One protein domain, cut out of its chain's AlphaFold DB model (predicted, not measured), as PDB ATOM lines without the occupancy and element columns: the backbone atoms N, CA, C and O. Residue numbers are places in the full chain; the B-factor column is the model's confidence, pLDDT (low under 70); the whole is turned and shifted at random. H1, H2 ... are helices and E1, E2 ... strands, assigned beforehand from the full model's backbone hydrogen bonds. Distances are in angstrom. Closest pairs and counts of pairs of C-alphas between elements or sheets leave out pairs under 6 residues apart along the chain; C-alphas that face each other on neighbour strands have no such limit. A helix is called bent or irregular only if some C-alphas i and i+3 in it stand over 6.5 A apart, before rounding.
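Overview. This is residues 34 to 149 of the 152 residues of an uncharacterized protein of Plasmodium falciparum (isolate Palo Alto / Uganda) (UniProt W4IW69). A two-stranded ribbon, E1 and E2, runs through the middle of an open, flat arrangement of small helices, with H3 over one side of it and H7 more loosely on the other. From one end of the ribbon H4, H5 and H6 make a wide loop with an empty middle, from which residues 104 to 116 stick out, and H2 lies far from the ribbon, with residues 53 to 58 sticking out. The printed part has 116 residues with seven named helices and two named antiparallel strands, in the order H1 H2 H3 E1 H4 H5 H6 E2 H7, and is mostly helix. It is only just loose, close to compact, with a radius of gyration of the C-alphas of 16.5 A and spans of 47 by 38 by 21 A.

Arrangement. Begin at H1, residues 34 to 38, and look for E2, residues 126 to 131: their closest C-alphas, His 38 and Phe 126, are 5.6 A apart. H2, residues 45 to 56, is close to but not clearly touching H6, residues 115 to 122, with the C-alphas of Phe 46 and Leu 120 closest at 7.3 A. Next comes H3, residues 70 to 79, whose Leu 74 has its C-alpha 6.5 A from that of Val 85 in E1, residues 84 to 89, their closest pair. E1 and E2 are antiparallel at 172 degrees; look at N 86 and O 129, 2.9 A, and N 131 and O 84, 2.9 A, within hydrogen-bond range. H4, residues 90 to 97, only just touches H6, with 3 pairs of C-alphas within 8 A, the closest Met 90 and Gln 122 at 5.0 A; they are about perpendicular at 77 degrees. H5, residues 100 to 107, is apart from H6 and only just apart from H4, the closest C-alphas being 8.4 A apart. H7, residues 139 to 149, comes closest to E1 at the C-alphas of Leu 146 and Tyr 86, 7.3 A. In H2, H3, H4, H5 and H6 every O i to N i+4 pair is within hydrogen-bond range; H7 has 6 of 7, and H1 has 0 of 1 beside 1 of 2 O i to N i+3 pairs.

Along the chain. Find C-alpha 34 at (242.889, 218.541, 244.741), where H1 begins; it runs 8.4 A and is only just irregular, C-alphas 34 and 37 being 6.7 A apart. H2 spans 17.0 A and H3 14.2 A. E1 starts at C-alpha 84, (261.607, 212.619, 237.313), and runs 17.3 A; H4, H5 and H6 span 9.6, 10.4 and 10.2 A, and E2 16.8 A. H7, 16.2 A, ends at C-alpha 149, (253.061, 199.549, 228.154), and is irregular, with C-alphas 146 and 149 7.2 A apart.

Size, cuts and confidence. Look for the two C-alphas farthest apart, His 56 and Asn 136, at 48.4 A. The printed part has no cut, and its one long link, H2 to H3, is residues 57 to 69. The mean pLDDT of the printed part is 81.8; residues 34 to 38 and 134 to 149 are under 70.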
ATOM      1  N   PRO A  34     241.559 218.226 245.237       50.44
ATOM      2  CA  PRO A  34     242.889 218.541 244.741       50.44
ATOM      3  C   PRO A  34     243.036 218.186 243.259       50.44
ATOM      4  O   PRO A  34     244.109 218.429 242.697       50.44
ATOM      5  N   PHE A  35     242.001 217.614 242.621       46.66
ATOM      6  CA  PHE A  35     242.044 217.151 241.248       46.66
ATOM      7  C   PHE A  35     241.578 218.172 240.214       46.66
ATOM      8  O   PHE A  35     241.820 217.970 239.026       46.66
ATOM      9  N   LEU A  36     241.073 219.333 240.641       48.00
ATOM     10  CA  LEU A  36     240.752 220.451 239.745       48.00
ATOM     11  C   LEU A  36     241.965 220.971 238.939       48.00
ATOM     12  O   LEU A  36     241.812 221.660 237.933       48.00
ATOM     13  N   LYS A  37     243.190 220.652 239.374       51.25
ATOM     14  CA  LYS A  37     244.437 220.970 238.657       51.25
ATOM     15  C   LYS A  37     244.786 219.975 237.542       51.25
ATOM     16  O   LYS A  37     245.733 220.243 236.802       51.25
ATOM     17  N   HIS A  38     244.055 218.863 237.434       59.69
ATOM     18  CA  HIS A  38     244.333 217.781 236.485       59.69
ATOM     19  C   HIS A  38     243.477 217.834 235.214       59.69
ATOM     20  O   HIS A  38     243.421 216.856 234.474       59.69
ATOM     21  N   PHE A  39     242.828 218.967 234.937       76.12
ATOM     22  CA  PHE A  39     242.130 219.159 233.671       76.12
ATOM     23  C   PHE A  39     243.092 219.545 232.549       76.12
ATOM     24  O   PHE A  39     243.957 220.409 232.722       76.12
ATOM     25  N   VAL A  40     242.900 218.928 231.388       80.94
ATOM     26  CA  VAL A  40     243.608 219.223 230.136       80.94
ATOM     27  C   VAL A  40     242.625 219.286 228.971       80.94
ATOM     28  O   VAL A  40     241.436 219.017 229.110       80.94
ATOM     29  N   ASN A  41     243.140 219.660 227.805       88.88
ATOM     30  CA  ASN A  41     242.445 219.717 226.528       88.88
ATOM     31  C   ASN A  41     241.255 220.703 226.496       88.88
ATOM     32  O   ASN A  41     240.197 220.373 225.964       88.88
ATOM     33  N   PRO A  42     241.414 221.959 226.973       89.75
ATOM     34  CA  PRO A  42     240.323 222.939 227.042       89.75
ATOM     35  C   PRO A  42     239.746 223.341 225.677       89.75
ATOM     36  O   PRO A  42     238.641 223.870 225.597       89.75
ATOM     37  N   ASN A  43     240.504 223.133 224.599       89.75
ATOM     38  CA  ASN A  43     240.162 223.624 223.265       89.75
ATOM     39  C   ASN A  43     239.339 222.625 222.434       89.75
ATOM     40  O   ASN A  43     238.870 222.986 221.350       89.75
ATOM     41  N   THR A  44     239.151 221.394 222.918       91.31
ATOM     42  CA  THR A  44     238.291 220.395 222.266       91.31
ATOM     43  C   THR A  44     236.817 220.797 222.393       91.31
ATOM     44  O   THR A  44     236.455 221.648 223.210       91.31
ATOM     45  N   ALA A  45     235.934 220.193 221.590       90.19
ATOM     46  CA  ALA A  45     234.495 220.448 221.700       90.19
ATOM     47  C   ALA A  45     233.968 220.123 223.112       90.19
ATOM     48  O   ALA A  45     233.260 220.932 223.707       90.19
ATOM     49  N   PHE A  46     234.391 218.985 223.671       89.38
ATOM     50  CA  PHE A  46     234.047 218.580 225.031       89.38
ATOM     51  C   PHE A  46     234.655 219.513 226.087       89.38
ATOM     52  O   PHE A  46     233.952 219.962 226.987       89.38
ATOM     53  N   GLY A  47     235.935 219.875 225.950       89.19
ATOM     54  CA  GLY A  47     236.643 220.767 226.869       89.19
ATOM     55  C   GLY A  47     236.012 222.157 226.961       89.19
ATOM     56  O   GLY A  47     235.886 222.703 228.055       89.19
ATOM     57  N   LYS A  48     235.517 222.701 225.842       91.19
ATOM     58  CA  LYS A  48     234.774 223.972 225.830       91.19
ATOM     59  C   LYS A  48     233.482 223.882 226.638       91.19
ATOM     60  O   LYS A  48     233.240 224.741 227.479       91.19
ATOM     61  N   VAL A  49     232.693 222.827 226.420       89.88
ATOM     62  CA  VAL A  49     231.455 222.575 227.179       89.88
ATOM     63  C   VAL A  49     231.764 222.359 228.663       89.88
ATOM     64  O   VAL A  49     231.075 222.896 229.522       89.88
ATOM     65  N   MET A  50     232.832 221.628 228.984       87.19
ATOM     66  CA  MET A  50     233.285 221.413 230.357       87.19
ATOM     67  C   MET A  50     233.631 222.734 231.057       87.19
ATOM     68  O   MET A  50     233.155 222.983 232.164       87.19
ATOM     69  N   ILE A  51     234.457 223.576 230.432       87.38
ATOM     70  CA  ILE A  51     234.854 224.872 230.997       87.38
ATOM     71  C   ILE A  51     233.635 225.762 231.204       87.38
ATOM     72  O   ILE A  51     233.515 226.390 232.256       87.38
ATOM     73  N   ASP A  52     232.727 225.791 230.232       86.88
ATOM     74  CA  ASP A  52     231.491 226.557 230.328       86.88
ATOM     75  C   ASP A  52     230.604 226.051 231.478       86.88
ATOM     76  O   ASP A  52     230.122 226.828 232.297       86.88
ATOM     77  N   ASN A  53     230.481 224.735 231.651       83.44
ATOM     78  CA  ASN A  53     229.760 224.150 232.782       83.44
ATOM     79  C   ASN A  53     230.372 224.535 234.140       83.44
ATOM     80  O   ASN A  53     229.643 224.771 235.106       83.44
ATOM     81  N   PHE A  54     231.704 224.594 234.242       83.12
ATOM     82  CA  PHE A  54     232.378 225.048 235.462       83.12
ATOM     83  C   PHE A  54     232.184 226.548 235.701       83.12
ATOM     84  O   PHE A  54     231.894 226.947 236.833       83.12
ATOM     85  N   SER A  55     232.279 227.370 234.653       82.38
ATOM     86  CA  SER A  55     232.129 228.823 234.751       82.38
ATOM     87  C   SER A  55     230.729 229.211 235.240       82.38
ATOM     88  O   SER A  55     230.612 230.009 236.171       82.38
ATOM     89  N   HIS A  56     229.680 228.553 234.731       80.31
ATOM     90  CA  HIS A  56     228.292 228.730 235.174       80.31
ATOM     91  C   HIS A  56     228.081 228.377 236.655       80.31
ATOM     92  O   HIS A  56     227.154 228.876 237.291       80.31
ATOM     93  N   ARG A  57     228.954 227.542 237.233       79.75
ATOM     94  CA  ARG A  57     228.949 227.170 238.659       79.75
ATOM     95  C   ARG A  57     229.866 228.053 239.512       79.75
ATOM     96  O   ARG A  57     230.071 227.759 240.687       79.75
ATOM     97  N   GLY A  58     230.433 229.114 238.938       80.50
ATOM     98  CA  GLY A  58     231.375 230.010 239.611       80.50
ATOM     99  C   GLY A  58     232.772 229.412 239.809       80.50
ATOM    100  O   GLY A  58     233.563 229.951 240.583       80.50
ATOM    101  N   ILE A  59     233.096 228.308 239.131       80.31
ATOM    102  CA  ILE A  59     234.390 227.628 239.228       80.31
ATOM    103  C   ILE A  59     235.250 228.050 238.038       80.31
ATOM    104  O   ILE A  59     234.952 227.731 236.890       80.31
ATOM    105  N   ASN A  60     236.344 228.763 238.308       77.06
ATOM    106  CA  ASN A  60     237.252 229.241 237.268       77.06
ATOM    107  C   ASN A  60     238.561 228.433 237.252       77.06
ATOM    108  O   ASN A  60     239.346 228.475 238.205       77.06
ATOM    109  N   LEU A  61     238.816 227.730 236.147       79.62
ATOM    110  CA  LEU A  61     240.001 226.894 235.938       79.62
ATOM    111  C   LEU A  61     241.204 227.736 235.477       79.62
ATOM    112  O   LEU A  61     241.643 227.670 234.333       79.62
ATOM    113  N   LYS A  62     241.772 228.534 236.388       80.62
ATOM    114  CA  LYS A  62     242.802 229.552 236.080       80.62
ATOM    115  C   LYS A  62     244.020 229.033 235.305       80.62
ATOM    116  O   LYS A  62     244.602 229.766 234.511       80.62
ATOM    117  N   SER A  63     244.441 227.793 235.555       81.50
ATOM    118  CA  SER A  63     245.634 227.211 234.929       81.50
ATOM    119  C   SER A  63     245.366 226.501 233.604       81.50
ATOM    120  O   SER A  63     246.333 226.157 232.927       81.50
ATOM    121  N   ILE A  64     244.101 226.272 233.229       83.94
ATOM    122  CA  ILE A  64     243.763 225.326 232.156       83.94
ATOM    123  C   ILE A  64     244.252 225.779 230.781       83.94
ATOM    124  O   ILE A  64     244.681 224.957 229.988       83.94
ATOM    125  N   TYR A  65     244.271 227.085 230.510       87.88
ATOM    126  CA  TYR A  65     244.784 227.613 229.243       87.88
ATOM    127  C   TYR A  65     246.310 227.733 229.215       87.88
ATOM    128  O   TYR A  65     246.904 227.735 228.141       87.88
ATOM    129  N   LYS A  66     246.958 227.818 230.385       83.31
ATOM    130  CA  LYS A  66     248.421 227.895 230.489       83.31
ATOM    131  C   LYS A  66     249.068 226.517 230.350       83.31
ATOM    132  O   LYS A  66     250.079 226.390 229.672       83.31
ATOM    133  N   TYR A  67     248.488 225.505 230.994       87.00
ATOM    134  CA  TYR A  67     248.969 224.121 230.976       87.00
ATOM    135  C   TYR A  67     247.875 223.214 230.410       87.00
ATOM    136  O   TYR A  67     247.200 222.484 231.135       87.00
ATOM    137  N   TYR A  68     247.648 223.357 229.107       85.75
ATOM    138  CA  TYR A  68     246.441 222.899 228.428       85.75
ATOM    139  C   TYR A  68     246.503 221.461 227.909       85.75
ATOM    140  O   TYR A  68     245.498 220.962 227.422       85.75
ATOM    141  N   ASN A  69     247.646 220.783 227.979       91.00
ATOM    142  CA  ASN A  69     247.799 219.379 227.582       91.00
ATOM    143  C   ASN A  69     248.850 218.673 228.458       91.00
ATOM    144  O   ASN A  69     249.547 219.326 229.241       91.00
ATOM    145  N   LEU A  70     248.990 217.351 228.311       90.81
ATOM    146  CA  LEU A  70     249.946 216.562 229.100       90.81
ATOM    147  C   LEU A  70     251.385 217.086 228.966       90.81
ATOM    148  O   LEU A  70     252.097 217.196 229.961       90.81
ATOM    149  N   GLN A  71     251.793 217.491 227.760       92.56
ATOM    150  CA  GLN A  71     253.139 218.003 227.492       92.56
ATOM    151  C   GLN A  71     253.438 219.288 228.279       92.56
ATOM    152  O   GLN A  71     254.443 219.374 228.979       92.56
ATOM    153  N   THR A  72     252.537 220.270 228.242       90.31
ATOM    154  CA  THR A  72     252.693 221.525 228.999       90.31
ATOM    155  C   THR A  72     252.668 221.306 230.516       90.31
ATOM    156  O   THR A  72     253.322 222.043 231.254       90.31
ATOM    157  N   GLN A  73     251.956 220.285 231.008       88.25
ATOM    158  CA  GLN A  73     251.996 219.885 232.419       88.25
ATOM    159  C   GLN A  73     253.321 219.196 232.772       88.25
ATOM    160  O   GLN A  73     253.897 219.479 233.821       88.25
ATOM    161  N   LEU A  74     253.860 218.355 231.890       89.06
ATOM    162  CA  LEU A  74     255.186 217.763 232.060       89.06
ATOM    163  C   LEU A  74     256.259 218.857 232.143       89.06
ATOM    164  O   LEU A  74     257.037 218.898 233.099       89.06
ATOM    165  N   GLU A  75     256.261 219.786 231.186       90.69
ATOM    166  CA  GLU A  75     257.184 220.924 231.134       90.69
ATOM    167  C   GLU A  75     257.067 221.815 232.369       90.69
ATOM    168  O   GLU A  75     258.081 222.225 232.936       90.69
ATOM    169  N   ARG A  76     255.840 222.059 232.846       88.31
ATOM    170  CA  ARG A  76     255.592 222.789 234.094       88.31
ATOM    171  C   ARG A  76     256.370 222.176 235.248       88.31
ATOM    172  O   ARG A  76     257.091 222.897 235.932       88.31
ATOM    173  N   TYR A  77     256.237 220.873 235.477       87.12
ATOM    174  CA  TYR A  77     256.906 220.222 236.601       87.12
ATOM    175  C   TYR A  77     258.424 220.156 236.393       87.12
ATOM    176  O   TYR A  77     259.170 220.454 237.324       87.12
ATOM    177  N   LYS A  78     258.905 219.900 235.172       86.12
ATOM    178  CA  LYS A  78     260.344 219.978 234.860       86.12
ATOM    179  C   LYS A  78     260.927 221.364 235.163       86.12
ATOM    180  O   LYS A  78     261.968 221.461 235.807       86.12
ATOM    181  N   SER A  79     260.228 222.435 234.780       87.12
ATOM    182  CA  SER A  79     260.662 223.820 235.024       87.12
ATOM    183  C   SER A  79     260.726 224.196 236.510       87.12
ATOM    184  O   SER A  79     261.460 225.106 236.884       87.12
ATOM    185  N   LEU A  80     259.992 223.476 237.365       87.44
ATOM    186  CA  LEU A  80     259.991 223.654 238.821       87.44
ATOM    187  C   LEU A  80     261.106 222.861 239.528       87.44
ATOM    188  O   LEU A  80     261.140 222.829 240.755       87.44
ATOM    189  N   GLY A  81     262.013 222.223 238.780       83.62
ATOM    190  CA  GLY A  81     263.155 221.490 239.334       83.62
ATOM    191  C   GLY A  81     262.880 220.019 239.653       83.62
ATOM    192  O   GLY A  81     263.686 219.385 240.338       83.62
ATOM    193  N   TRP A  82     261.768 219.456 239.169       84.69
ATOM    194  CA  TRP A  82     261.514 218.019 239.274       84.69
ATOM    195  C   TRP A  82     262.291 217.259 238.195       84.69
ATOM    196  O   TRP A  82     262.101 217.481 237.001       84.69
ATOM    197  N   VAL A  83     263.161 216.340 238.609       85.75
ATOM    198  CA  VAL A  83     264.030 215.556 237.721       85.75
ATOM    199  C   VAL A  83     263.250 214.427 237.069       85.75
ATOM    200  O   VAL A  83     263.338 214.251 235.856       85.75
ATOM    201  N   ASN A  84     262.443 213.695 237.834       83.06
ATOM    202  CA  ASN A  84     261.607 212.619 237.313       83.06
ATOM    203  C   ASN A  84     260.154 213.081 237.317       83.06
ATOM    204  O   ASN A  84     259.636 213.471 238.361       83.06
ATOM    205  N   VAL A  85     259.515 213.070 236.149       85.12
ATOM    206  CA  VAL A  85     258.119 213.482 235.967       85.12
ATOM    207  C   VAL A  85     257.476 212.489 235.018       85.12
ATOM    208  O   VAL A  85     257.983 212.292 233.915       85.12
ATOM    209  N   TYR A  86     256.373 211.898 235.452       86.19
ATOM    210  CA  TYR A  86     255.592 210.934 234.694       86.19
ATOM    211  C   TYR A  86     254.144 211.375 234.691       86.19
ATOM    212  O   TYR A  86     253.636 211.833 235.716       86.19
ATOM    213  N   ILE A  87     253.504 211.278 233.536       87.25
ATOM    214  CA  ILE A  87     252.145 211.748 233.324       87.25
ATOM    215  C   ILE A  87     251.454 210.852 232.303       87.25
ATOM    216  O   ILE A  87     252.035 210.544 231.263       87.25
ATOM    217  N   ASN A  88     250.214 210.485 232.599       90.00
ATOM    218  CA  ASN A  88     249.343 209.710 231.724       90.00
ATOM    219  C   ASN A  88     247.922 210.263 231.845       90.00
ATOM    220  O   ASN A  88     247.495 210.631 232.946       90.00
ATOM    221  N   ASP A  89     247.194 210.332 230.732       90.75
ATOM    222  CA  ASP A  89     245.752 210.574 230.808       90.75
ATOM    223  C   ASP A  89     245.016 209.342 231.355       90.75
ATOM    224  O   ASP A  89     245.571 208.246 231.482       90.75
ATOM    225  N   MET A  90     243.749 209.523 231.714       89.44
ATOM    226  CA  MET A  90     242.981 208.437 232.311       89.44
ATOM    227  C   MET A  90     242.621 207.315 231.322       89.44
ATOM    228  O   MET A  90     242.342 206.203 231.771       89.44
ATOM    229  N   ASN A  91     242.654 207.563 230.006       91.81
ATOM    230  CA  ASN A  91     242.494 206.501 229.012       91.81
ATOM    231  C   ASN A  91     243.715 205.586 229.016       91.81
ATOM    232  O   ASN A  91     243.546 204.375 229.123       91.81
ATOM    233  N   GLU A  92     244.924 206.154 228.993       91.00
ATOM    234  CA  GLU A  92     246.166 205.389 229.117       91.00
ATOM    235  C   GLU A  92     246.195 204.600 230.437       91.00
ATOM    236  O   GLU A  92     246.536 203.417 230.447       91.00
ATOM    237  N   ILE A  93     245.779 205.216 231.551       89.38
ATOM    238  CA  ILE A  93     245.688 204.536 232.854       89.38
ATOM    239  C   ILE A  93     244.741 203.342 232.788       89.38
ATOM    240  O   ILE A  93     245.115 202.239 233.188       89.38
ATOM    241  N   TYR A  94     243.537 203.532 232.255       89.25
ATOM    242  CA  TYR A  94     242.593 202.436 232.130       89.25
ATOM    243  C   TYR A  94     243.116 201.343 231.201       89.25
ATOM    244  O   TYR A  94     243.075 200.174 231.568       89.25
ATOM    245  N   ASP A  95     243.640 201.685 230.027       89.81
ATOM    246  CA  ASP A  95     244.055 200.705 229.024       89.81
ATOM    247  C   ASP A  95     245.240 199.864 229.465       89.81
ATOM    248  O   ASP A  95     245.203 198.641 229.316       89.81
ATOM    249  N   TYR A  96     246.235 200.506 230.070       86.81
ATOM    250  CA  TYR A  96     247.555 199.918 230.250       86.81
ATOM    251  C   TYR A  96     247.931 199.640 231.705       86.81
ATOM    252  O   TYR A  96     248.768 198.774 231.961       86.81
ATOM    253  N   HIS A  97     247.326 200.341 232.667       83.81
ATOM    254  CA  HIS A  97     247.697 200.236 234.083       83.81
ATOM    255  C   HIS A  97     246.663 199.492 234.937       83.81
ATOM    256  O   HIS A  97     246.973 199.094 236.059       83.81
ATOM    257  N   ILE A  98     245.463 199.244 234.403       85.94
ATOM    258  CA  ILE A  98     244.437 198.417 235.045       85.94
ATOM    259  C   ILE A  98     244.346 197.082 234.307       85.94
ATOM    260  O   ILE A  98     244.065 197.020 233.109       85.94
ATOM    261  N   ASN A  99     244.575 195.991 235.037       87.94
ATOM    262  CA  ASN A  99     244.500 194.653 234.464       87.94
ATOM    263  C   ASN A  99     243.047 194.257 234.125       87.94
ATOM    264  O   ASN A  99     242.078 194.804 234.654       87.94
ATOM    265  N   MET A 100     242.891 193.269 233.242       88.62
ATOM    266  CA  MET A 100     241.570 192.816 232.789       88.62
ATOM    267  C   MET A 100     240.707 192.199 233.897       88.62
ATOM    268  O   MET A 100     239.487 192.175 233.760       88.62
ATOM    269  N   GLU A 101     241.304 191.672 234.966       90.88
ATOM    270  CA  GLU A 101     240.548 191.096 236.082       90.88
ATOM    271  C   GLU A 101     239.840 192.196 236.881       90.88
ATOM    272  O   GLU A 101     238.648 192.085 237.159       90.88
ATOM    273  N   GLU A 102     240.543 193.290 237.168       89.56
ATOM    274  CA  GLU A 102     239.987 194.463 237.839       89.56
ATOM    275  C   GLU A 102     238.923 195.151 236.979       89.56
ATOM    276  O   GLU A 102     237.848 195.464 237.486       89.56
ATOM    277  N   LYS A 103     239.150 195.294 235.663       88.00
ATOM    278  CA  LYS A 103     238.123 195.821 234.740       88.00
ATOM    279  C   LYS A 103     236.830 195.007 234.808       88.00
ATOM    280  O   LYS A 103     235.764 195.575 235.016       88.00
ATOM    281  N   LYS A 104     236.934 193.675 234.741       86.81
ATOM    282  CA  LYS A 104     235.775 192.773 234.848       86.81
ATOM    283  C   LYS A 104     235.066 192.886 236.193       86.81
ATOM    284  O   LYS A 104     233.845 192.857 236.227       86.81
ATOM    285  N   LYS A 105     235.803 193.008 237.304       90.19
ATOM    286  CA  LYS A 105     235.193 193.206 238.630       90.19
ATOM    287  C   LYS A 105     234.371 194.491 238.677       90.19
ATOM    288  O   LYS A 105     233.278 194.475 239.230       90.19
ATOM    289  N   ILE A 106     234.879 195.571 238.085       86.94
ATOM    290  CA  ILE A 106     234.187 196.863 238.027       86.94
ATOM    291  C   ILE A 106     232.931 196.770 237.150       86.94
ATOM    292  O   ILE A 106     231.867 197.206 237.575       86.94
ATOM    293  N   GLU A 107     233.019 196.134 235.978       84.88
ATOM    294  CA  GLU A 107     231.884 195.933 235.057       84.88
ATOM    295  C   GLU A 107     230.742 195.088 235.654       84.88
ATOM    296  O   GLU A 107     229.619 195.121 235.156       84.88
ATOM    297  N   LEU A 108     230.998 194.333 236.730       87.06
ATOM    298  CA  LEU A 108     229.969 193.574 237.451       87.06
ATOM    299  C   LEU A 108     229.183 194.414 238.468       87.06
ATOM    300  O   LEU A 108     228.151 193.950 238.953       87.06
ATOM    301  N   ILE A 109     229.666 195.608 238.829       90.31
ATOM    302  CA  ILE A 109     229.008 196.474 239.819       90.31
ATOM    303  C   ILE A 109     227.745 197.091 239.217       90.31
ATOM    304  O   ILE A 109     226.679 197.046 239.829       90.31
ATOM    305  N   GLU A 110     227.864 197.644 238.012       83.69
ATOM    306  CA  GLU A 110     226.763 198.247 237.272       83.69
ATOM    307  C   GLU A 110     226.934 198.012 235.770       83.69
ATOM    308  O   GLU A 110     228.045 198.018 235.244       83.69
ATOM    309  N   MET A 111     225.817 197.797 235.072       80.12
ATOM    310  CA  MET A 111     225.832 197.677 233.619       80.12
ATOM    311  C   MET A 111     226.114 199.054 233.014       80.12
ATOM    312  O   MET A 111     225.328 199.979 233.208       80.12
ATOM    313  N   PHE A 112     227.219 199.166 232.280       81.06
ATOM    314  CA  PHE A 112     227.690 200.418 231.696       81.06
ATOM    315  C   PHE A 112     227.757 200.311 230.165       81.06
ATOM    316  O   PHE A 112     228.436 199.427 229.645       81.06
ATOM    317  N   ASP A 113     227.048 201.182 229.442       84.25
ATOM    318  CA  ASP A 113     226.988 201.203 227.970       84.25
ATOM    319  C   ASP A 113     227.537 202.500 227.332       84.25
ATOM    320  O   ASP A 113     227.818 202.517 226.134       84.25
ATOM    321  N   GLU A 114     227.802 203.546 228.119       88.62
ATOM    322  CA  GLU A 114     228.291 204.867 227.671       88.62
ATOM    323  C   GLU A 114     229.834 204.940 227.551       88.62
ATOM    324  O   GLU A 114     230.490 205.884 228.010       88.62
ATOM    325  N   PHE A 115     230.466 203.917 226.962       85.94
ATOM    326  CA  PHE A 115     231.933 203.851 226.860       85.94
ATOM    327  C   PHE A 115     232.534 204.998 226.041       85.94
ATOM    328  O   PHE A 115     233.620 205.474 226.376       85.94
ATOM    329  N   GLU A 116     231.859 205.468 224.994       87.06
ATOM    330  CA  GLU A 116     232.365 206.553 224.148       87.06
ATOM    331  C   GLU A 116     232.407 207.886 224.910       87.06
ATOM    332  O   GLU A 116     233.437 208.568 224.931       87.06
ATOM    333  N   GLU A 117     231.324 208.232 225.604       85.69
ATOM    334  CA  GLU A 117     231.221 209.417 226.455       85.69
ATOM    335  C   GLU A 117     232.216 209.360 227.612       85.69
ATOM    336  O   GLU A 117     232.865 210.360 227.940       85.69
ATOM    337  N   TRP A 118     232.390 208.181 228.205       86.56
ATOM    338  CA  TRP A 118     233.369 207.970 229.257       86.56
ATOM    339  C   TRP A 118     234.799 208.172 228.754       86.56
ATOM    340  O   TRP A 118     235.561 208.900 229.386       86.56
ATOM    341  N   ARG A 119     235.159 207.635 227.582       88.81
ATOM    342  CA  ARG A 119     236.470 207.873 226.949       88.81
ATOM    343  C   ARG A 119     236.709 209.349 226.648       88.81
ATOM    344  O   ARG A 119     237.821 209.848 226.859       88.81
ATOM    345  N   LEU A 120     235.676 210.058 226.184       87.19
ATOM    346  CA  LEU A 120     235.725 211.505 225.978       87.19
ATOM    347  C   LEU A 120     236.006 212.235 227.292       87.19
ATOM    348  O   LEU A 120     236.881 213.099 227.319       87.19
ATOM    349  N   LEU A 121     235.328 211.865 228.381       86.88
ATOM    350  CA  LEU A 121     235.577 212.418 229.711       86.88
ATOM    351  C   LEU A 121     237.012 212.128 230.176       86.88
ATOM    352  O   LEU A 121     237.724 213.064 230.540       86.88
ATOM    353  N   GLN A 122     237.459 210.871 230.108       89.25
ATOM    354  CA  GLN A 122     238.784 210.439 230.570       89.25
ATOM    355  C   GLN A 122     239.936 211.158 229.857       89.25
ATOM    356  O   GLN A 122     240.949 211.461 230.484       89.25
ATOM    357  N   ASN A 123     239.765 211.541 228.587       89.81
ATOM    358  CA  ASN A 123     240.769 212.300 227.827       89.81
ATOM    359  C   ASN A 123     241.017 213.731 228.358       89.81
ATOM    360  O   ASN A 123     241.891 214.447 227.871       89.81
ATOM    361  N   HIS A 124     240.226 214.198 229.321       89.56
ATOM    362  CA  HIS A 124     240.372 215.527 229.917       89.56
ATOM    363  C   HIS A 124     240.930 215.473 231.341       89.56
ATOM    364  O   HIS A 124     241.062 216.524 231.967       89.56
ATOM    365  N   TYR A 125     241.285 214.283 231.829       87.19
ATOM    366  CA  TYR A 125     241.893 214.053 233.135       87.19
ATOM    367  C   TYR A 125     243.240 213.357 232.982       87.19
ATOM    368  O   TYR A 125     243.446 212.563 232.065       87.19
ATOM    369  N   PHE A 126     244.152 213.626 233.912       88.81
ATOM    370  CA  PHE A 126     245.443 212.951 233.968       88.81
ATOM    371  C   PHE A 126     245.893 212.674 235.398       88.81
ATOM    372  O   PHE A 126     245.488 213.353 236.343       88.81
ATOM    373  N   ILE A 127     246.795 211.708 235.539       86.00
ATOM    374  CA  ILE A 127     247.563 211.467 236.761       86.00
ATOM    375  C   ILE A 127     249.015 211.836 236.474       86.00
ATOM    376  O   ILE A 127     249.563 211.471 235.435       86.00
ATOM    377  N   LEU A 128     249.635 212.584 237.390       86.81
ATOM    378  CA  LEU A 128     251.046 212.952 237.318       86.81
ATOM    379  C   LEU A 128     251.756 212.605 238.623       86.81
ATOM    380  O   LEU A 128     251.279 212.924 239.712       86.81
ATOM    381  N   VAL A 129     252.940 212.013 238.488       85.06
ATOM    382  CA  VAL A 129     253.860 211.714 239.585       85.06
ATOM    383  C   VAL A 129     255.194 212.396 239.291       85.06
ATOM    384  O   VAL A 129     255.794 212.177 238.240       85.06
ATOM    385  N   ALA A 130     255.662 213.231 240.217       85.06
ATOM    386  CA  ALA A 130     256.940 213.928 240.108       85.06
ATOM    387  C   ALA A 130     257.773 213.738 241.378       85.06
ATOM    388  O   ALA A 130     257.245 213.848 242.484       85.06
ATOM    389  N   PHE A 131     259.063 213.439 241.222       82.56
ATOM    390  CA  PHE A 131     259.968 213.196 242.343       82.56
ATOM    391  C   PHE A 131     261.440 213.447 241.991       82.56
ATOM    392  O   PHE A 131     261.888 213.259 240.856       82.56
ATOM    393  N   ASN A 132     262.211 213.812 243.014       83.19
ATOM    394  CA  ASN A 132     263.667 213.884 242.969       83.19
ATOM    395  C   ASN A 132     264.212 212.746 243.834       83.19
ATOM    396  O   ASN A 132     263.884 212.661 245.017       83.19
ATOM    397  N   CYS A 133     265.004 211.844 243.255       74.25
ATOM    398  CA  CYS A 133     265.652 210.784 244.022       74.25
ATOM    399  C   CYS A 133     266.960 211.301 244.602       74.25
ATOM    400  O   CYS A 133     267.788 211.817 243.855       74.25
ATOM    401  N   TYR A 134     267.168 211.089 245.901       61.62
ATOM    402  CA  TYR A 134     268.468 211.308 246.539       61.62
ATOM    403  C   TYR A 134     269.189 209.991 246.887       61.62
ATOM    404  O   TYR A 134     270.387 210.025 247.115       61.62
ATOM    405  N   ASN A 135     268.498 208.838 246.858       61.28
ATOM    406  CA  ASN A 135     269.049 207.493 247.100       61.28
ATOM    407  C   ASN A 135     268.388 206.441 246.183       61.28
ATOM    408  O   ASN A 135     267.303 206.704 245.665       61.28
ATOM    409  N   ASN A 136     269.050 205.277 246.028       57.12
ATOM    410  CA  ASN A 136     268.765 204.097 245.176       57.12
ATOM    411  C   ASN A 136     267.297 203.599 245.129       57.12
ATOM    412  O   ASN A 136     266.999 202.464 245.493       57.12
ATOM    413  N   ILE A 137     266.363 204.407 244.633       63.41
ATOM    414  CA  ILE A 137     265.112 203.896 244.071       63.41
ATOM    415  C   ILE A 137     265.499 203.163 242.787       63.41
ATOM    416  O   ILE A 137     266.300 203.690 242.009       63.41
ATOM    417  N   ASN A 138     264.962 201.959 242.573       65.88
ATOM    418  CA  ASN A 138     265.117 201.217 241.322       65.88
ATOM    419  C   ASN A 138     264.402 201.984 240.196       65.88
ATOM    420  O   ASN A 138     263.264 201.700 239.830       65.88
ATOM    421  N   LEU A 139     265.062 203.038 239.713       67.25
ATOM    422  CA  LEU A 139     264.555 203.945 238.694       67.25
ATOM    423  C   LEU A 139     264.247 203.199 237.405       67.25
ATOM    424  O   LEU A 139     263.368 203.637 236.679       67.25
ATOM    425  N   GLU A 140     264.939 202.094 237.133       69.19
ATOM    426  CA  GLU A 140     264.689 201.288 235.946       69.19
ATOM    427  C   GLU A 140     263.378 200.519 236.055       69.19
ATOM    428  O   GLU A 140     262.578 200.617 235.141       69.19
ATOM    429  N   GLU A 141     263.062 199.880 237.181       68.44
ATOM    430  CA  GLU A 141     261.766 199.205 237.362       68.44
ATOM    431  C   GLU A 141     260.589 200.193 237.348       68.44
ATOM    432  O   GLU A 141     259.554 199.931 236.735       68.44
ATOM    433  N   LEU A 142     260.769 201.378 237.943       68.81
ATOM    434  CA  LEU A 142     259.757 202.432 237.912       68.81
ATOM    435  C   LEU A 142     259.599 203.042 236.512       68.81
ATOM    436  O   LEU A 142     258.473 203.218 236.056       68.81
ATOM    437  N   LYS A 143     260.700 203.335 235.805       67.69
ATOM    438  CA  LYS A 143     260.643 203.753 234.396       67.69
ATOM    439  C   LYS A 143     259.952 202.683 233.569       67.69
ATOM    440  O   LYS A 143     259.019 203.012 232.860       67.69
ATOM    441  N   GLN A 144     260.349 201.423 233.713       68.12
ATOM    442  CA  GLN A 144     259.818 200.296 232.959       68.12
ATOM    443  C   GLN A 144     258.317 200.119 233.212       68.12
ATOM    444  O   GLN A 144     257.561 200.018 232.252       68.12
ATOM    445  N   PHE A 145     257.842 200.204 234.458       67.25
ATOM    446  CA  PHE A 145     256.405 200.225 234.765       67.25
ATOM    447  C   PHE A 145     255.667 201.377 234.060       67.25
ATOM    448  O   PHE A 145     254.551 201.197 233.573       67.25
ATOM    449  N   LEU A 146     256.297 202.551 233.975       66.50
ATOM    450  CA  LEU A 146     255.698 203.760 233.406       66.50
ATOM    451  C   LEU A 146     255.849 203.864 231.876       66.50
ATOM    452  O   LEU A 146     255.078 204.584 231.247       66.50
ATOM    453  N   THR A 147     256.806 203.159 231.258       64.19
ATOM    454  CA  THR A 147     257.107 203.249 229.816       64.19
ATOM    455  C   THR A 147     256.799 201.979 229.021       64.19
ATOM    456  O   THR A 147     256.406 202.099 227.864       64.19
ATOM    457  N   CYS A 148     256.940 200.769 229.585       52.59
ATOM    458  CA  CYS A 148     256.844 199.513 228.815       52.59
ATOM    459  C   CYS A 148     255.466 199.216 228.219       52.59
ATOM    460  O   CYS A 148     255.364 198.339 227.367       52.59
ATOM    461  N   GLN A 149     254.399 199.888 228.642       54.22
ATOM    462  CA  GLN A 149     253.061 199.549 228.154       54.22
ATOM    463  C   GLN A 149     252.664 200.294 226.868       54.22
ATOM    464  O   GLN A 149     251.607 200.008 226.320       54.22
TER     465      GLN A 149